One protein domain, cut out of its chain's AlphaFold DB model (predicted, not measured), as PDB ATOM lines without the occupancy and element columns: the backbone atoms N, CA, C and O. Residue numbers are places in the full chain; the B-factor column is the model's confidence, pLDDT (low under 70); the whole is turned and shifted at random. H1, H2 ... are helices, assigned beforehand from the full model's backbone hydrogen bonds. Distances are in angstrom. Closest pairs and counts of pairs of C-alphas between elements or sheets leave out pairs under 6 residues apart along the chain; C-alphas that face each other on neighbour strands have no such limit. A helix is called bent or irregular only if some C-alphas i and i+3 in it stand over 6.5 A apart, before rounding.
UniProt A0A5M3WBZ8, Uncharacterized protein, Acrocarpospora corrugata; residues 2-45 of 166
ATOM      1  N   VAL A   2     104.354  96.542  77.455       58.91
ATOM      2  CA  VAL A   2     103.029  96.000  77.856       58.91
ATOM      3  C   VAL A   2     102.949  94.490  77.590       58.91
ATOM      4  O   VAL A   2     102.552  93.728  78.461       58.91
ATOM      5  N   ALA A   3     103.475  94.051  76.441       61.19
ATOM      6  CA  ALA A   3     103.654  92.634  76.129       61.19
ATOM      7  C   ALA A   3     104.577  91.895  77.121       61.19
ATOM      8  O   ALA A   3     104.293  90.765  77.482       61.19
ATOM      9  N   TRP A   4     105.645  92.532  77.614       64.75
ATOM     10  CA  TRP A   4     106.575  91.917  78.572       64.75
ATOM     11  C   TRP A   4     105.969  91.812  79.977       64.75
ATOM     12  O   TRP A   4     106.140  90.791  80.619       64.75
ATOM     13  N   LEU A   5     105.203  92.815  80.424       62.75
ATOM     14  CA  LEU A   5     104.436  92.768  81.675       62.75
ATOM     15  C   LEU A   5     103.321  91.714  81.629       62.75
ATOM     16  O   LEU A   5     103.131  90.991  82.601       62.75
ATOM     17  N   ALA A   6     102.624  91.591  80.496       65.38
ATOM     18  CA  ALA A   6     101.618  90.550  80.288       65.38
ATOM     19  C   ALA A   6     102.237  89.140  80.310       65.38
ATOM     20  O   ALA A   6     101.676  88.235  80.918       65.38
ATOM     21  N   ILE A   7     103.422  88.981  79.709       63.50
ATOM     22  CA  ILE A   7     104.198  87.733  79.729       63.50
ATOM     23  C   ILE A   7     104.751  87.454  81.138       63.50
ATOM     24  O   ILE A   7     104.592  86.351  81.644       63.50
ATOM     25  N   ALA A   8     105.324  88.441  81.832       63.16
ATOM     26  CA  ALA A   8     105.841  88.291  83.197       63.16
ATOM     27  C   ALA A   8     104.740  87.912  84.205       63.16
ATOM     28  O   ALA A   8     104.971  87.103  85.098       63.16
ATOM     29  N   ASN A   9     103.525  88.437  84.022       64.12
ATOM     30  CA  ASN A   9     102.354  88.105  84.834       64.12
ATOM     31  C   ASN A   9     101.724  86.736  84.489       64.12
ATOM     32  O   ASN A   9     100.760  86.339  85.135       64.12
ATOM     33  N   SER A  10     102.239  86.029  83.473       67.56
ATOM     34  CA  SER A  10     101.789  84.684  83.077       67.56
ATOM     35  C   SER A  10     102.617  83.535  83.680       67.56
ATOM     36  O   SER A  10     102.284  82.372  83.462       67.56
ATOM     37  N   TYR A  11     103.663  83.841  84.462       64.25
ATOM     38  CA  TYR A  11     104.487  82.858  85.182       64.25
ATOM     39  C   TYR A  11     104.000  82.633  86.627       64.25
ATOM     40  O   TYR A  11     103.288  83.464  87.186       64.25
ATOM     41  N   GLU A  12     104.423  81.526  87.254       60.12
ATOM     42  CA  GLU A  12     103.962  81.036  88.575       60.12
ATOM     43  C   GLU A  12     104.104  82.035  89.745       60.12
ATOM     44  O   GLU A  12     103.462  81.875  90.784       60.12
ATOM     45  N   HIS A  13     104.898  83.098  89.580       68.38
ATOM     46  CA  HIS A  13     105.061  84.173  90.557       68.38
ATOM     47  C   HIS A  13     104.683  85.531  89.943       68.38
ATOM     48  O   HIS A  13     105.549  86.209  89.382       68.38
ATOM     49  N   PRO A  14     103.406  85.951  90.034       66.88
ATOM     50  CA  PRO A  14     102.983  87.246  89.524       66.88
ATOM     51  C   PRO A  14     103.689  88.372  90.279       66.88
ATOM     52  O   PRO A  14     103.846  88.333  91.503       66.88
ATOM     53  N   VAL A  15     104.106  89.403  89.545       65.50
ATOM     54  CA  VAL A  15     104.684  90.605  90.146       65.50
ATOM     55  C   VAL A  15     103.592  91.275  90.988       65.50
ATOM     56  O   VAL A  15     102.525  91.573  90.444       65.50
ATOM     57  N   PRO A  16     103.805  91.531  92.292       72.00
ATOM     58  CA  PRO A  16     102.788  92.181  93.105       72.00
ATOM     59  C   PRO A  16     102.396  93.535  92.491       72.00
ATOM     60  O   PRO A  16     103.243  94.264  91.965       72.00
ATOM     61  N   GLY A  17     101.105  93.880  92.547       74.75
ATOM     62  CA  GLY A  17     100.555  95.024  91.805       74.75
ATOM     63  C   GLY A  17     101.202  96.372  92.148       74.75
ATOM     64  O   GLY A  17     101.307  97.242  91.289       74.75
ATOM     65  N   VAL A  18     101.700  96.524  93.379       77.56
ATOM     66  CA  VAL A  18     102.371  97.748  93.846       77.56
ATOM     67  C   VAL A  18     103.732  97.958  93.148       77.56
ATOM     68  O   VAL A  18     103.895  98.995  92.504       77.56
ATOM     69  N   PRO A  19     104.685  97.001  93.168       77.38
ATOM     70  CA  PRO A  19     105.898  97.056  92.345       77.38
ATOM     71  C   PRO A  19     105.645  97.306  90.852       77.38
ATOM     72  O   PRO A  19     106.335  98.122  90.239       77.38
ATOM     73  N   ALA A  20     104.638  96.645  90.267       77.56
ATOM     74  CA  ALA A  20     104.296  96.823  88.855       77.56
ATOM     75  C   ALA A  20     103.808  98.252  88.554       77.56
ATOM     76  O   ALA A  20     104.237  98.859  87.571       77.56
ATOM     77  N   ALA A  21     102.969  98.820  89.424       79.12
ATOM     78  CA  ALA A  21     102.490 100.193  89.297       79.12
ATOM     79  C   ALA A  21     103.631 101.217  89.411       79.12
ATOM     80  O   ALA A  21     103.707 102.137  88.597       79.12
ATOM     81  N   ILE A  22     104.557 101.028  90.361       84.38
ATOM     82  CA  ILE A  22     105.730 101.902  90.535       84.38
ATOM     83  C   ILE A  22     106.590 101.918  89.264       84.38
ATOM     84  O   ILE A  22     106.999 102.987  88.811       84.38
ATOM     85  N   MET A  23     106.822 100.756  88.648       79.19
ATOM     86  CA  MET A  23     107.614 100.655  87.420       79.19
ATOM     87  C   MET A  23     106.953 101.376  86.235       79.19
ATOM     88  O   MET A  23     107.621 102.108  85.504       79.19
ATOM     89  N   VAL A  24     105.638 101.206  86.054       83.56
ATOM     90  CA  VAL A  24     104.882 101.876  84.981       83.56
ATOM     91  C   VAL A  24     104.900 103.393  85.172       83.56
ATOM     92  O   VAL A  24     105.207 104.126  84.230       83.56
ATOM     93  N   VAL A  25     104.631 103.869  86.389       86.31
ATOM     94  CA  VAL A  25     104.637 105.304  86.709       86.31
ATOM     95  C   VAL A  25     106.029 105.906  86.535       86.31
ATOM     96  O   VAL A  25     106.148 106.968  85.933       86.31
ATOM     97  N   GLY A  26     107.086 105.229  86.993       85.56
ATOM     98  CA  GLY A  26     108.462 105.702  86.827       85.56
ATOM     99  C   GLY A  26     108.859 105.845  85.356       85.56
ATOM    100  O   GLY A  26     109.455 106.851  84.962       85.56
ATOM    101  N   LEU A  27     108.467 104.887  84.512       83.88
ATOM    102  CA  LEU A  27     108.778 104.957  83.089       83.88
ATOM    103  C   LEU A  27     108.035 106.099  82.395       83.88
ATOM    104  O   LEU A  27     108.673 106.955  81.785       83.88
ATOM    105  N   PHE A  28     106.704 106.130  82.483       86.56
ATOM    106  CA  PHE A  28     105.931 107.165  81.795       86.56
ATOM    107  C   PHE A  28     106.188 108.549  82.393       86.56
ATOM    108  O   PHE A  28     106.270 109.527  81.654       86.56
ATOM    109  N   GLY A  29     106.413 108.628  83.705       90.94
ATOM    110  CA  GLY A  29     106.798 109.854  84.396       90.94
ATOM    111  C   GLY A  29     108.121 110.426  83.890       90.94
ATOM    112  O   GLY A  29     108.205 111.631  83.676       90.94
ATOM    113  N   SER A  30     109.129 109.588  83.619       89.25
ATOM    114  CA  SER A  30     110.407 110.062  83.063       89.25
ATOM    115  C   SER A  30     110.280 110.572  81.623       89.25
ATOM    116  O   SER A  30     110.862 111.602  81.289       89.25
ATOM    117  N   TRP A  31     109.463 109.923  80.787       91.88
ATOM    118  CA  TRP A  31     109.193 110.373  79.416       91.88
ATOM    119  C   TRP A  31     108.417 111.689  79.384       91.88
ATOM    120  O   TRP A  31     108.791 112.622  78.669       91.88
ATOM    121  N   ILE A  32     107.348 111.782  80.178       93.06
ATOM    122  CA  ILE A  32     106.528 112.992  80.281       93.06
ATOM    123  C   ILE A  32     107.361 114.127  80.877       93.06
ATOM    124  O   ILE A  32     107.404 115.214  80.309       93.06
ATOM    125  N   GLY A  33     108.084 113.861  81.966       94.44
ATOM    126  CA  GLY A  33     108.978 114.824  82.604       94.44
ATOM    127  C   GLY A  33     110.063 115.320  81.654       94.44
ATOM    128  O   GLY A  33     110.247 116.526  81.528       94.44
ATOM    129  N   GLY A  34     110.719 114.418  80.918       90.44
ATOM    130  CA  GLY A  34     111.722 114.780  79.916       90.44
ATOM    131  C   GLY A  34     111.142 115.612  78.770       90.44
ATOM    132  O   GLY A  34     111.764 116.585  78.345       90.44
ATOM    133  N   THR A  35     109.928 115.296  78.312       92.06
ATOM    134  CA  THR A  35     109.245 116.047  77.242       92.06
ATOM    135  C   THR A  35     108.850 117.444  77.713       92.06
ATOM    136  O   THR A  35     109.136 118.426  77.032       92.06
ATOM    137  N   ILE A  36     108.249 117.553  78.901       93.06
ATOM    138  CA  ILE A  36     107.889 118.838  79.511       93.06
ATOM    139  C   ILE A  36     109.149 119.671  79.744       93.06
ATOM    140  O   ILE A  36     109.188 120.830  79.345       93.06
ATOM    141  N   HIS A  37     110.197 119.082  80.323       90.50
ATOM    142  CA  HIS A  37     111.469 119.764  80.542       90.50
ATOM    143  C   HIS A  37     112.057 120.275  79.224       90.50
ATOM    144  O   HIS A  37     112.409 121.446  79.138       90.50
ATOM    145  N   SER A  38     112.060 119.446  78.175       90.12
ATOM    146  CA  SER A  38     112.529 119.830  76.836       90.12
ATOM    147  C   SER A  38     111.722 120.986  76.245       90.12
ATOM    148  O   SER A  38     112.305 121.885  75.650       90.12
ATOM    149  N   LEU A  39     110.397 121.003  76.423       89.00
ATOM    150  CA  LEU A  39     109.539 122.100  75.962       89.00
ATOM    151  C   LEU A  39     109.763 123.388  76.767       89.00
ATOM    152  O   LEU A  39     109.787 124.465  76.174       89.00
ATOM    153  N   LEU A  40     109.972 123.284  78.084       88.75
ATOM    154  CA  LEU A  40     110.235 124.427  78.964       88.75
ATOM    155  C   LEU A  40     111.590 125.083  78.670       88.75
ATOM    156  O   LEU A  40     111.666 126.305  78.590       88.75
ATOM    157  N   ILE A  41     112.643 124.288  78.452       88.81
ATOM    158  CA  ILE A  41     113.982 124.806  78.122       88.81
ATOM    159  C   ILE A  41     114.153 125.105  76.629       88.81
ATOM    160  O   ILE A  41     115.194 125.610  76.211       88.81
ATOM    161  N   ARG A  42     113.159 124.788  75.788       82.19
ATOM    162  CA  ARG A  42     113.258 124.972  74.335       82.19
ATOM    163  C   ARG A  42     113.612 126.415  73.990       82.19
ATOM    164  O   ARG A  42     114.484 126.632  73.166       82.19
ATOM    165  N   ALA A  43     112.967 127.390  74.625       69.25
ATOM    166  CA  ALA A  43     113.210 128.803  74.340       69.25
ATOM    167  C   ALA A  43     114.589 129.302  74.815       69.25
ATOM    168  O   ALA A  43     115.091 130.278  74.271       69.25
ATOM    169  N   THR A  44     115.199 128.642  75.808       73.69
ATOM    170  CA  THR A  44     116.522 129.006  76.344       73.69
ATOM    171  C   THR A  44     117.665 128.298  75.620       73.69
ATOM    172  O   THR A  44     118.753 128.842  75.528       73.69
ATOM    173  N   VAL A  45     117.447 127.071  75.125       75.00
ATOM    174  CA  VAL A  45     118.450 126.311  74.350       75.00
ATOM    175  C   VAL A  45     118.422 126.733  72.891       75.00
ATOM    176  O   VAL A  45     119.450 127.047  72.301       75.00
TER     177      VAL A  45
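AT A GLANCE: This is residues 2 to 45 of the 166 residues of an uncharacterized protein of Acrocarpospora corrugata (UniProt A0A5M3WBZ8). The shape is an open hook: a long single helix, H2, makes the shank, and a short helix, H1, folds back beside its first part by way of the loop of residues 9 to 16. Residues 25 to 45 of H2 stick out free as a long arm, which makes the length. The printed part has 44 residues with two named helices, H1 then H2, and no named strand; its class is all helix. It is extended, with a radius of gyration of the C-alphas of 15.6 A and spans of 51 by 18 by 8 A.

HOW THE PARTS SIT: H1, residues 2 to 8, and H2, residues 17 to 45, are only just apart: their closest C-alphas are 8.2 A from each other. A short link of 8 residues joins them. Residues 25 to 45, which belong to H2, stand free. In H1 every O i to N i+4 pair is within hydrogen-bond range; in H2, 23 of 25 are.

IN THESE COORDINATES: H1 begins at C-alpha 2, at (103.029, 96.000, 77.856), and measures 9.8 A from first to last C-alpha. H2 begins at C-alpha 17, at (100.555, 95.024, 91.805), and ends 40.0 A away at C-alpha 45, at (118.450, 126.311, 74.350). H2 has a kink of 33 degrees near residue 39 and is irregular, with C-alphas 40 and 43 lying 7.0 A apart.

THE WHOLE: The two C-alphas farthest apart are those of Glu 12 and Thr 44, at 51.1 A. The printed part has no cut, and it has no long link. The mean pLDDT of the printed part is 77.9; residues 2 to 15 and residue 43 are under 70.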